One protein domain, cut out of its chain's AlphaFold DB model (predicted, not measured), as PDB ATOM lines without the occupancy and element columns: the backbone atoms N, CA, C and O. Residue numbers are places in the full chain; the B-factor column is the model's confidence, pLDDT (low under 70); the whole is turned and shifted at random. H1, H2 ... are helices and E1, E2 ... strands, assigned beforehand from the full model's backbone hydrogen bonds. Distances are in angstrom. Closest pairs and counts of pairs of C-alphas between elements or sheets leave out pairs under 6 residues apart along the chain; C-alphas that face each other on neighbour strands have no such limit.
ATOM      1  N   ASP A 396       4.585 -29.356 -31.391       89.56
ATOM      2  CA  ASP A 396       3.617 -28.261 -31.470       89.56
ATOM      3  C   ASP A 396       2.178 -28.799 -31.440       89.56
ATOM      4  O   ASP A 396       1.630 -29.265 -32.443       89.56
ATOM      5  N   ASN A 397       1.546 -28.696 -30.271       87.44
ATOM      6  CA  ASN A 397       0.168 -29.133 -30.057       87.44
ATOM      7  C   ASN A 397      -0.857 -28.387 -30.932       87.44
ATOM      8  O   ASN A 397      -1.899 -28.964 -31.249       87.44
ATOM      9  N   GLN A 398      -0.606 -27.129 -31.319       91.00
ATOM     10  CA  GLN A 398      -1.514 -26.394 -32.205       91.00
ATOM     11  C   GLN A 398      -1.410 -26.926 -33.633       91.00
ATOM     12  O   GLN A 398      -2.438 -27.253 -34.230       91.00
ATOM     13  N   ALA A 399      -0.188 -27.102 -34.140       92.12
ATOM     14  CA  ALA A 399       0.039 -27.700 -35.454       92.12
ATOM     15  C   ALA A 399      -0.520 -29.131 -35.536       92.12
ATOM     16  O   ALA A 399      -1.183 -29.478 -36.511       92.12
ATOM     17  N   ILE A 400      -0.341 -29.947 -34.488       93.44
ATOM     18  CA  ILE A 400      -0.906 -31.306 -34.411       93.44
ATOM     19  C   ILE A 400      -2.434 -31.280 -34.527       93.44
ATOM     20  O   ILE A 400      -3.003 -32.054 -35.298       93.44
ATOM     21  N   ARG A 401      -3.114 -30.383 -33.797       92.88
ATOM     22  CA  ARG A 401      -4.581 -30.244 -33.866       92.88
ATOM     23  C   ARG A 401      -5.052 -29.769 -35.242       92.88
ATOM     24  O   ARG A 401      -6.081 -30.244 -35.726       92.88
ATOM     25  N   GLN A 402      -4.304 -28.872 -35.880       94.62
ATOM     26  CA  GLN A 402      -4.605 -28.418 -37.234       94.62
ATOM     27  C   GLN A 402      -4.491 -29.571 -38.243       94.62
ATOM     28  O   GLN A 402      -5.457 -29.845 -38.953       94.62
ATOM     29  N   ILE A 403      -3.375 -30.307 -38.240       93.81
ATOM     30  CA  ILE A 403      -3.154 -31.456 -39.133       93.81
ATOM     31  C   ILE A 403      -4.222 -32.532 -38.914       93.81
ATOM     32  O   ILE A 403      -4.772 -33.061 -39.880       93.81
ATOM     33  N   ALA A 404      -4.548 -32.847 -37.657       93.62
ATOM     34  CA  ALA A 404      -5.605 -33.796 -37.312       93.62
ATOM     35  C   ALA A 404      -6.954 -33.405 -37.944       93.62
ATOM     36  O   ALA A 404      -7.635 -34.239 -38.539       93.62
ATOM     37  N   THR A 405      -7.298 -32.115 -37.893       93.62
ATOM     38  CA  THR A 405      -8.528 -31.580 -38.497       93.62
ATOM     39  C   THR A 405      -8.499 -31.669 -40.023       93.62
ATOM     40  O   THR A 405      -9.466 -32.121 -40.630       93.62
ATOM     41  N   GLU A 406      -7.393 -31.267 -40.653       94.69
ATOM     42  CA  GLU A 406      -7.241 -31.257 -42.115       94.69
ATOM     43  C   GLU A 406      -7.236 -32.668 -42.723       94.69
ATOM     44  O   GLU A 406      -7.748 -32.876 -43.822       94.69
ATOM     45  N   THR A 407      -6.675 -33.646 -42.006       92.38
ATOM     46  CA  THR A 407      -6.534 -35.035 -42.476       92.38
ATOM     47  C   THR A 407      -7.662 -35.958 -42.024       92.38
ATOM     48  O   THR A 407      -7.738 -37.095 -42.491       92.38
ATOM     49  N   GLY A 408      -8.523 -35.516 -41.101       91.44
ATOM     50  CA  GLY A 408      -9.547 -36.366 -40.487       91.44
ATOM     51  C   GLY A 408      -8.969 -37.512 -39.646       91.44
ATOM     52  O   GLY A 408      -9.633 -38.527 -39.454       91.44
ATOM     53  N   THR A 409      -7.727 -37.376 -39.175       92.69
ATOM     54  CA  THR A 409      -7.038 -38.357 -38.322       92.69
ATOM     55  C   THR A 409      -6.967 -37.844 -36.890       92.69
ATOM     56  O   THR A 409      -6.889 -36.643 -36.657       92.69
ATOM     57  N   ASP A 410      -6.992 -38.736 -35.901       94.00
ATOM     58  CA  ASP A 410      -6.968 -38.317 -34.505       94.00
ATOM     59  C   ASP A 410      -5.602 -37.750 -34.067       94.00
ATOM     60  O   ASP A 410      -4.541 -38.134 -34.566       94.00
ATOM     61  N   ILE A 411      -5.635 -36.839 -33.089       95.06
ATOM     62  CA  ILE A 411      -4.450 -36.119 -32.592       95.06
ATOM     63  C   ILE A 411      -3.353 -37.043 -32.056       95.06
ATOM     64  O   ILE A 411      -2.170 -36.712 -32.153       95.06
ATOM     65  N   TYR A 412      -3.718 -38.193 -31.493       95.38
ATOM     66  CA  TYR A 412      -2.767 -39.121 -30.898       95.38
ATOM     67  C   TYR A 412      -2.012 -39.865 -31.997       95.38
ATOM     68  O   TYR A 412      -0.783 -39.895 -31.976       95.38
ATOM     69  N   THR A 413      -2.711 -40.335 -33.030       94.69
ATOM     70  CA  THR A 413      -2.090 -40.910 -34.230       94.69
ATOM     71  C   THR A 413      -1.159 -39.915 -34.931       94.69
ATOM     72  O   THR A 413      -0.029 -40.277 -35.264       94.69
ATOM     73  N   ILE A 414      -1.565 -38.648 -35.099       95.62
ATOM     74  CA  ILE A 414      -0.688 -37.604 -35.667       95.62
ATOM     75  C   ILE A 414       0.566 -37.401 -34.808       95.62
ATOM     76  O   ILE A 414       1.676 -37.356 -35.335       95.62
ATOM     77  N   THR A 415       0.408 -37.334 -33.487       96.31
ATOM     78  CA  THR A 415       1.537 -37.180 -32.556       96.31
ATOM     79  C   THR A 415       2.514 -38.348 -32.682       96.31
ATOM     80  O   THR A 415       3.712 -38.120 -32.853       96.31
ATOM     81  N   LYS A 416       2.021 -39.594 -32.678       96.44
ATOM     82  CA  LYS A 416       2.865 -40.785 -32.857       96.44
ATOM     83  C   LYS A 416       3.618 -40.760 -34.185       96.44
ATOM     84  O   LYS A 416       4.814 -41.040 -34.209       96.44
ATOM     85  N   ASN A 417       2.945 -40.376 -35.269       94.88
ATOM     86  CA  ASN A 417       3.565 -40.263 -36.588       94.88
ATOM     87  C   ASN A 417       4.681 -39.216 -36.611       94.88
ATOM     88  O   ASN A 417       5.754 -39.504 -37.129       94.88
ATOM     89  N   ASN A 418       4.469 -38.048 -36.002       94.88
ATOM     90  CA  ASN A 418       5.486 -36.999 -35.931       94.88
ATOM     91  C   ASN A 418       6.726 -37.453 -35.145       94.88
ATOM     92  O   ASN A 418       7.853 -37.190 -35.566       94.88
ATOM     93  N   ILE A 419       6.528 -38.156 -34.022       96.69
ATOM     94  CA  ILE A 419       7.625 -38.727 -33.228       96.69
ATOM     95  C   ILE A 419       8.381 -39.769 -34.058       96.69
ATOM     96  O   ILE A 419       9.606 -39.701 -34.172       96.69
ATOM     97  N   PHE A 420       7.654 -40.710 -34.667       96.31
ATOM     98  CA  PHE A 420       8.233 -41.754 -35.508       96.31
ATOM     99  C   PHE A 420       9.051 -41.160 -36.660       96.31
ATOM    100  O   PHE A 420      10.197 -41.552 -36.866       96.31
ATOM    101  N   ASP A 421       8.485 -40.193 -37.385       94.44
ATOM    102  CA  ASP A 421       9.124 -39.563 -38.539       94.44
ATOM    103  C   ASP A 421      10.402 -38.822 -38.139       94.44
ATOM    104  O   ASP A 421      11.411 -38.937 -38.834       94.44
ATOM    105  N   ASN A 422      10.408 -38.141 -36.986       95.00
ATOM    106  CA  ASN A 422      11.600 -37.459 -36.491       95.00
ATOM    107  C   ASN A 422      12.755 -38.438 -36.221       95.00
ATOM    108  O   ASN A 422      13.868 -38.240 -36.715       95.00
ATOM    109  N   TYR A 423      12.498 -39.523 -35.482       94.62
ATOM    110  CA  TYR A 423      13.539 -40.520 -35.214       94.62
ATOM    111  C   TYR A 423      13.921 -41.316 -36.458       94.62
ATOM    112  O   TYR A 423      15.097 -41.619 -36.635       94.62
ATOM    113  N   SER A 424      12.975 -41.598 -37.355       92.25
ATOM    114  CA  SER A 424      13.264 -42.219 -38.649       92.25
ATOM    115  C   SER A 424      14.203 -41.350 -39.487       92.25
ATOM    116  O   SER A 424      15.168 -41.853 -40.066       92.25
ATOM    117  N   GLU A 425      13.962 -40.039 -39.538       92.06
ATOM    118  CA  GLU A 425      14.826 -39.101 -40.250       92.06
ATOM    119  C   GLU A 425      16.220 -39.053 -39.619       92.06
ATOM    120  O   GLU A 425      17.221 -39.138 -40.336       92.06
ATOM    121  N   ARG A 426      16.309 -38.968 -38.286       91.25
ATOM    122  CA  ARG A 426      17.592 -39.013 -37.570       91.25
ATOM    123  C   ARG A 426      18.346 -40.302 -37.869       91.25
ATOM    124  O   ARG A 426      19.490 -40.230 -38.302       91.25
ATOM    125  N   LEU A 427      17.693 -41.455 -37.738       90.50
ATOM    126  CA  LEU A 427      18.266 -42.776 -38.000       90.50
ATOM    127  C   LEU A 427      18.808 -42.900 -39.431       90.50
ATOM    128  O   LEU A 427      19.920 -43.393 -39.627       90.50
ATOM    129  N   SER A 428      18.082 -42.371 -40.420       88.19
ATOM    130  CA  SER A 428      18.509 -42.375 -41.829       88.19
ATOM    131  C   SER A 428      19.787 -41.567 -42.097       88.19
ATOM    132  O   SER A 428      20.459 -41.788 -43.105       88.19
ATOM    133  N   LYS A 429      20.158 -40.647 -41.197       87.88
ATOM    134  CA  LYS A 429      21.376 -39.828 -41.294       87.88
ATOM    135  C   LYS A 429      22.583 -40.465 -40.594       87.88
ATOM    136  O   LYS A 429      23.685 -39.924 -40.684       87.88
ATOM    137  N   ILE A 430      22.406 -41.591 -39.898       86.19
ATOM    138  CA  ILE A 430      23.469 -42.252 -39.132       86.19
ATOM    139  C   ILE A 430      24.245 -43.232 -40.026       86.19
ATOM    140  O   ILE A 430      23.706 -44.229 -40.510       86.19
ATOM    141  N   GLY A 431      25.551 -42.996 -40.183       66.00
ATOM    142  CA  GLY A 431      26.466 -43.855 -40.944       66.00
ATOM    143  C   GLY A 431      26.368 -43.701 -42.473       66.00
ATOM    144  O   GLY A 431      25.585 -42.922 -43.002       66.00
ATOM    145  N   ARG A 432      27.203 -44.447 -43.218       60.69
ATOM    146  CA  ARG A 432      27.297 -44.342 -44.695       60.69
ATOM    147  C   ARG A 432      26.151 -45.014 -45.468       60.69
ATOM    148  O   ARG A 432      25.981 -44.711 -46.641       60.69
ATOM    149  N   ASN A 433      25.376 -45.884 -44.816       65.50
ATOM    150  CA  ASN A 433      24.263 -46.641 -45.407       65.50
ATOM    151  C   ASN A 433      23.012 -46.511 -44.525       65.50
ATOM    152  O   ASN A 433      22.503 -47.530 -44.063       65.50
ATOM    153  N   GLY A 434      22.599 -45.276 -44.217       65.06
ATOM    154  CA  GLY A 434      21.469 -44.975 -43.334       65.06
ATOM    155  C   GLY A 434      20.324 -45.973 -43.485       65.06
ATOM    156  O   GLY A 434      19.797 -46.160 -44.581       65.06
ATOM    157  N   LYS A 435      20.004 -46.660 -42.389       79.19
ATOM    158  CA  LYS A 435      19.000 -47.720 -42.379       79.19
ATOM    159  C   LYS A 435      17.637 -47.153 -42.032       79.19
ATOM    160  O   LYS A 435      17.523 -46.238 -41.217       79.19
ATOM    161  N   SER A 436      16.609 -47.729 -42.633       83.25
ATOM    162  CA  SER A 436      15.227 -47.435 -42.269       83.25
ATOM    163  C   SER A 436      14.860 -48.096 -40.929       83.25
ATOM    164  O   SER A 436      15.431 -49.137 -40.589       83.25
ATOM    165  N   PRO A 437      13.907 -47.544 -40.150       82.44
ATOM    166  CA  PRO A 437      13.424 -48.195 -38.930       82.44
ATOM    167  C   PRO A 437      12.948 -49.635 -39.163       82.44
ATOM    168  O   PRO A 437      13.185 -50.498 -38.326       82.44
ATOM    169  N   GLN A 438      12.359 -49.917 -40.328       83.88
ATOM    170  CA  GLN A 438      11.853 -51.236 -40.726       83.88
ATOM    171  C   GLN A 438      12.955 -52.295 -40.895       83.88
ATOM    172  O   GLN A 438      12.650 -53.462 -41.109       83.88
ATOM    173  N   GLU A 439      14.232 -51.922 -40.833       82.94
ATOM    174  CA  GLU A 439      15.359 -52.862 -40.843       82.94
ATOM    175  C   GLU A 439      15.798 -53.286 -39.435       82.94
ATOM    176  O   GLU A 439      16.766 -54.041 -39.291       82.94
ATOM    177  N   TYR A 440      15.113 -52.792 -38.402       86.25
ATOM    178  CA  TYR A 440      15.375 -53.102 -37.006       86.25
ATOM    179  C   TYR A 440      14.149 -53.716 -36.337       86.25
ATOM    180  O   TYR A 440      13.003 -53.412 -36.675       86.25
ATOM    181  N   ASP A 441      14.428 -54.557 -35.349       87.75
ATOM    182  CA  ASP A 441      13.458 -55.104 -34.419       87.75
ATOM    183  C   ASP A 441      13.740 -54.606 -32.993       87.75
ATOM    184  O   ASP A 441      14.830 -54.117 -32.671       87.75
ATOM    185  N   TYR A 442      12.734 -54.725 -32.135       87.75
ATOM    186  CA  TYR A 442      12.857 -54.567 -30.692       87.75
ATOM    187  C   TYR A 442      12.129 -55.707 -29.980       87.75
ATOM    188  O   TYR A 442      11.307 -56.404 -30.575       87.75
ATOM    189  N   GLU A 443      12.475 -55.932 -28.716       85.69
ATOM    190  CA  GLU A 443      11.816 -56.933 -27.881       85.69
ATOM    191  C   GLU A 443      10.539 -56.330 -27.277       85.69
ATOM    192  O   GLU A 443      10.586 -55.279 -26.636       85.69
ATOM    193  N   GLY A 444       9.399 -56.958 -27.554       79.88
ATOM    194  CA  GLY A 444       8.093 -56.604 -27.016       79.88
ATOM    195  C   GLY A 444       7.931 -57.008 -25.551       79.88
ATOM    196  O   GLY A 444       8.807 -57.628 -24.948       79.88
ATOM    197  N   GLU A 445       6.781 -56.666 -24.971       71.75
ATOM    198  CA  GLU A 445       6.490 -56.934 -23.555       71.75
ATOM    199  C   GLU A 445       6.423 -58.445 -23.237       71.75
ATOM    200  O   GLU A 445       6.632 -58.833 -22.088       71.75
ATOM    201  N   LEU A 446       6.194 -59.310 -24.236       74.50
ATOM    202  CA  LEU A 446       6.137 -60.770 -24.092       74.50
ATOM    203  C   LEU A 446       7.400 -61.474 -24.633       74.50
ATOM    204  O   LEU A 446       7.402 -62.696 -24.800       74.50
ATOM    205  N   GLY A 447       8.480 -60.727 -24.890       79.25
ATOM    206  CA  GLY A 447       9.744 -61.258 -25.416       79.25
ATOM    207  C   GLY A 447       9.736 -61.538 -26.925       79.25
ATOM    208  O   GLY A 447      10.676 -62.125 -27.467       79.25
ATOM    209  N   GLU A 448       8.676 -61.152 -27.631       87.06
ATOM    210  CA  GLU A 448       8.560 -61.270 -29.078       87.06
ATOM    211  C   GLU A 448       9.387 -60.200 -29.801       87.06
ATOM    212  O   GLU A 448       9.581 -59.095 -29.305       87.06
ATOM    213  N   ARG A 449       9.874 -60.503 -31.008       88.31
ATOM    214  CA  ARG A 449      10.580 -59.513 -31.831       88.31
ATOM    215  C   ARG A 449       9.602 -58.762 -32.721       88.31
ATOM    216  O   ARG A 449       8.996 -59.363 -33.607       88.31
ATOM    217  N   ILE A 450       9.473 -57.459 -32.494       87.81
ATOM    218  CA  ILE A 450       8.539 -56.576 -33.196       87.81
ATOM    219  C   ILE A 450       9.319 -55.654 -34.129       87.81
ATOM    220  O   ILE A 450      10.308 -55.041 -33.732       87.81
ATOM    221  N   MET A 451       8.861 -55.543 -35.374       90.31
ATOM    222  CA  MET A 451       9.411 -54.599 -36.345       90.31
ATOM    223  C   MET A 451       8.851 -53.196 -36.104       90.31
ATOM    224  O   MET A 451       7.667 -53.043 -35.799       90.31
ATOM    225  N   PHE A 452       9.662 -52.158 -36.313       91.19
ATOM    226  CA  PHE A 452       9.154 -50.786 -36.295       91.19
ATOM    227  C   PHE A 452       8.247 -50.532 -37.508       91.19
ATOM    228  O   PHE A 452       8.721 -50.366 -38.632       91.19
ATOM    229  N   ASP A 453       6.938 -50.466 -37.271       89.44
ATOM    230  CA  ASP A 453       5.927 -50.160 -38.283       89.44
ATOM    231  C   ASP A 453       5.160 -48.895 -37.898       89.44
ATOM    232  O   ASP A 453       4.451 -48.873 -36.896       89.44
ATOM    233  N   LYS A 454       5.270 -47.850 -38.726       90.94
ATOM    234  CA  LYS A 454       4.599 -46.562 -38.515       90.94
ATOM    235  C   LYS A 454       3.088 -46.716 -38.335       90.94
ATOM    236  O   LYS A 454       2.512 -46.041 -37.487       90.94
ATOM    237  N   ALA A 455       2.449 -47.596 -39.106       87.62
ATOM    238  CA  ALA A 455       0.996 -47.756 -39.064       87.62
ATOM    239  C   ALA A 455       0.512 -48.360 -37.736       87.62
ATOM    240  O   ALA A 455      -0.587 -48.051 -37.283       87.62
ATOM    241  N   ASN A 456       1.348 -49.187 -37.105       87.44
ATOM    242  CA  ASN A 456       1.005 -49.965 -35.917       87.44
ATOM    243  C   ASN A 456       1.877 -49.612 -34.700       87.44
ATOM    244  O   ASN A 456       1.906 -50.357 -33.721       87.44
ATOM    245  N   ILE A 457       2.594 -48.484 -34.742       90.44
ATOM    246  CA  ILE A 457       3.559 -48.139 -33.700       90.44
ATOM    247  C   ILE A 457       2.850 -47.896 -32.362       90.44
ATOM    248  O   ILE A 457       1.880 -47.129 -32.266       90.44
ATOM    249  N   THR A 458       3.342 -48.559 -31.319       90.00
ATOM    250  CA  THR A 458       2.900 -48.373 -29.932       90.00
ATOM    251  C   THR A 458       3.771 -47.333 -29.230       90.00
ATOM    252  O   THR A 458       4.869 -47.022 -29.693       90.00
ATOM    253  N   ASP A 459       3.330 -46.825 -28.077       90.94
ATOM    254  CA  ASP A 459       4.149 -45.914 -27.261       90.94
ATOM    255  C   ASP A 459       5.490 -46.553 -26.864       90.94
ATOM    256  O   ASP A 459       6.533 -45.900 -26.913       90.94
ATOM    257  N   GLN A 460       5.484 -47.857 -26.558       89.62
ATOM    258  CA  GLN A 460       6.709 -48.616 -26.291       89.62
ATOM    259  C   GLN A 460       7.608 -48.670 -27.531       89.62
ATOM    260  O   GLN A 460       8.808 -48.431 -27.432       89.62
ATOM    261  N   GLY A 461       7.030 -48.921 -28.708       91.69
ATOM    262  CA  GLY A 461       7.769 -48.900 -29.968       91.69
ATOM    263  C   GLY A 461       8.417 -47.540 -30.249       91.69
ATOM    264  O   GLY A 461       9.556 -47.487 -30.700       91.69
ATOM    265  N   LEU A 462       7.753 -46.424 -29.929       94.94
ATOM    266  CA  LEU A 462       8.361 -45.091 -30.053       94.94
ATOM    267  C   LEU A 462       9.548 -44.907 -29.098       94.94
ATOM    268  O   LEU A 462      10.577 -44.351 -29.487       94.94
ATOM    269  N   PHE A 463       9.426 -45.392 -27.861       93.81
ATOM    270  CA  PHE A 463      10.506 -45.326 -26.877       93.81
ATOM    271  C   PHE A 463      11.717 -46.167 -27.303       93.81
ATOM    272  O   PHE A 463      12.853 -45.693 -27.249       93.81
ATOM    273  N   GLU A 464      11.487 -47.383 -27.803       94.19
ATOM    274  CA  GLU A 464      12.554 -48.241 -28.324       94.19
ATOM    275  C   GLU A 464      13.212 -47.656 -29.577       94.19
ATOM    276  O   GLU A 464      14.436 -47.724 -29.724       94.19
ATOM    277  N   LEU A 465      12.440 -46.997 -30.448       94.69
ATOM    278  CA  LEU A 465      12.981 -46.301 -31.616       94.69
ATOM    279  C   LEU A 465      13.903 -45.144 -31.204       94.69
ATOM    280  O   LEU A 465      14.985 -44.977 -31.782       94.69
ATOM    281  N   ARG A 466      13.529 -44.378 -30.170       95.50
ATOM    282  CA  ARG A 466      14.411 -43.363 -29.583       95.50
ATOM    283  C   ARG A 466      15.696 -43.986 -29.047       95.50
ATOM    284  O   ARG A 466      16.778 -43.550 -29.435       95.50
ATOM    285  N   ASN A 467      15.590 -45.014 -28.202       94.19
ATOM    286  CA  ASN A 467      16.751 -45.670 -27.589       94.19
ATOM    287  C   ASN A 467      17.718 -46.219 -28.644       94.19
ATOM    288  O   ASN A 467      18.939 -46.076 -28.526       94.19
ATOM    289  N   LEU A 468      17.175 -46.838 -29.695       92.81
ATOM    290  CA  LEU A 468      17.942 -47.314 -30.837       92.81
ATOM    291  C   LEU A 468      18.697 -46.163 -31.507       92.81
ATOM    292  O   LEU A 468      19.908 -46.278 -31.715       92.81
ATOM    293  N   THR A 469      17.994 -45.074 -31.821       92.31
ATOM    294  CA  THR A 469      18.555 -43.909 -32.516       92.31
ATOM    295  C   THR A 469      19.679 -43.275 -31.697       92.31
ATOM    296  O   THR A 469      20.804 -43.169 -32.182       92.31
ATOM    297  N   GLU A 470      19.437 -42.961 -30.423       93.12
ATOM    298  CA  GLU A 470      20.430 -42.341 -29.533       93.12
ATOM    299  C   GLU A 470      21.667 -43.222 -29.316       93.12
ATOM    300  O   GLU A 470      22.802 -42.737 -29.269       93.12
ATOM    301  N   ARG A 471      21.476 -44.541 -29.198       92.44
ATOM    302  CA  ARG A 471      22.584 -45.496 -29.077       92.44
ATOM    303  C   ARG A 471      23.465 -45.489 -30.324       92.44
ATOM    304  O   ARG A 471      24.684 -45.618 -30.206       92.44
ATOM    305  N   LEU A 472      22.867 -45.393 -31.509       90.94
ATOM    306  CA  LEU A 472      23.606 -45.377 -32.769       90.94
ATOM    307  C   LEU A 472      24.303 -44.030 -33.003       90.94
ATOM    308  O   LEU A 472      25.469 -44.033 -33.393       90.94
ATOM    309  N   GLU A 473      23.661 -42.907 -32.675       91.06
ATOM    310  CA  GLU A 473      24.291 -41.577 -32.709       91.06
ATOM    311  C   GLU A 473      25.517 -41.521 -31.789       91.06
ATOM    312  O   GLU A 473      26.583 -41.058 -32.197       91.06
ATOM    313  N   ARG A 474      25.404 -42.068 -30.572       91.44
ATOM    314  CA  ARG A 474      26.521 -42.145 -29.621       91.44
ATOM    315  C   ARG A 474      27.698 -42.941 -30.179       91.44
ATOM    316  O   ARG A 474      28.833 -42.486 -30.093       91.44
ATOM    317  N   ARG A 475      27.430 -44.096 -30.795       88.19
ATOM    318  CA  ARG A 475      28.473 -44.924 -31.423       88.19
ATOM    319  C   ARG A 475      29.166 -44.210 -32.582       88.19
ATOM    320  O   ARG A 475      30.374 -44.365 -32.740       88.19
ATOM    321  N   GLU A 476      28.437 -43.448 -33.396       87.44
ATOM    322  CA  GLU A 476      29.052 -42.665 -34.476       87.44
ATOM    323  C   GLU A 476      29.889 -41.499 -33.938       87.44
ATOM    324  O   GLU A 476      30.996 -41.279 -34.424       87.44
ATOM    325  N   LEU A 477      29.435 -40.812 -32.886       87.38
ATOM    326  CA  LEU A 477      30.234 -39.787 -32.205       87.38
ATOM    327  C   LEU A 477      31.521 -40.372 -31.603       87.38
ATOM    328  O   LEU A 477      32.593 -39.788 -31.747       87.38
ATOM    329  N   GLU A 478      31.447 -41.544 -30.969       88.19
ATOM    330  CA  GLU A 478      32.620 -42.256 -30.442       88.19
ATOM    331  C   GLU A 478      33.609 -42.634 -31.557       88.19
ATOM    332  O   GLU A 478      34.818 -42.463 -31.388       88.19
ATOM    333  N   ARG A 479      33.116 -43.085 -32.721       83.62
ATOM    334  CA  ARG A 479      33.946 -43.382 -33.906       83.62
ATOM    335  C   ARG A 479      34.602 -42.135 -34.488       83.62
ATOM    336  O   ARG A 479      35.775 -42.180 -34.849       83.62
ATOM    337  N   ALA A 480      33.858 -41.033 -34.570       82.00
ATOM    338  CA  ALA A 480      34.357 -39.762 -35.082       82.00
ATOM    339  C   ALA A 480      35.427 -39.146 -34.166       82.00
ATOM    340  O   ALA A 480      36.345 -38.514 -34.663       82.00
ATOM    341  N   ASN A 481      35.338 -39.365 -32.850       77.25
ATOM    342  CA  ASN A 481      36.325 -38.887 -31.873       77.25
ATOM    343  C   ASN A 481      37.562 -39.796 -31.736       77.25
ATOM    344  O   ASN A 481      38.534 -39.407 -31.091       77.25
ATOM    345  N   THR A 482      37.518 -41.016 -32.280       72.94
ATOM    346  CA  THR A 482      38.641 -41.976 -32.272       72.94
ATOM    347  C   THR A 482      39.364 -42.086 -33.617       72.94
ATOM    348  O   THR A 482      40.388 -42.769 -33.690       72.94
ATOM    349  N   SER A 483      38.851 -41.413 -34.652       55.38
ATOM    350  CA  SER A 483      39.466 -41.261 -35.981       55.38
ATOM    351  C   SER A 483      40.137 -39.898 -36.096       55.38
ATOM    352  O   SER A 483      41.176 -39.823 -36.788       55.38
TER     353      SER A 483
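Overview. This is residues 396 to 483 of the 483 residues of an uncharacterized protein of Candidatus Levybacteria bacterium CG2_30_37_29 (UniProt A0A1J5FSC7). Two long helices, H2 and H3, lie side by side and run the same way, overlapping along part of their length, with H1 making a corner at the beginning of H2 and a small strand hairpin, E1 and E2, beside residues 460 to 468 of H3. The last residues of the printed part, 478 to 483, stick out at the end of H3. The printed part has 88 residues with three named helices and two named strands, in the order H1, H2, E1, E2, H3; the sheet, in the order E1 - E2, is antiparallel and the class is mostly helix. The whole is loose, with a radius of gyration of the C-alphas of 15.1 A, and elongated, with spans of 49 by 32 by 18 A.

Along the chain. H1 covers residues 397 to 407, with C-alpha 397 at (0.168, -29.133, -30.057), and is 15.3 A long from first to last C-alpha. After a tight link of 3 residues, H2 runs from 411 to 428 over 25.5 A, beginning at C-alpha 411 at (-4.450, -36.119, -32.592). E1 is residues 441 to 443, 7.0 A long, and E2 is residues 449 to 451, 6.8 A long. H3, the longest helix, covers residues 459 to 482 over 35.1 A and ends at C-alpha 482 at (38.641, -41.976, -32.272).

Arrangement. H1 and H2 touch, closest at the C-alphas of Ala 404 and Ile 411, 5.4 A apart. Their lines are about perpendicular, at 77 degrees, and H2 touches H1 with residues 411 to 415 alone. H2 touches H3, with the C-alphas of Leu 427 and Thr 469 closest at 5.6 A. These two helices run the same way at a shallow tilt of 21 degrees. H1 and H3 are apart. E1 and E2 form a hairpin, antiparallel at 141 degrees between their directions. N 442 and O 450 are 2.9 A apart, as are N 450 and O 442, within hydrogen-bond range. The closest C-alphas of E1 and H3, those of Tyr 442 and Glu 464, are 6.8 A apart. In H1, H2 and H3 every O i to N i+4 pair is within hydrogen-bond range.

Size, cuts and confidence. The C-alphas of Gly 408 and Ser 483, the two farthest apart, are 49.5 A from each other. The printed part has no cut and ends at the chain's last residue, 483. The link from H2 to E1, residues 429 to 440, is long. The mean pLDDT of the printed part is 88.2, and residues 431 to 434 and residue 483 are under 70.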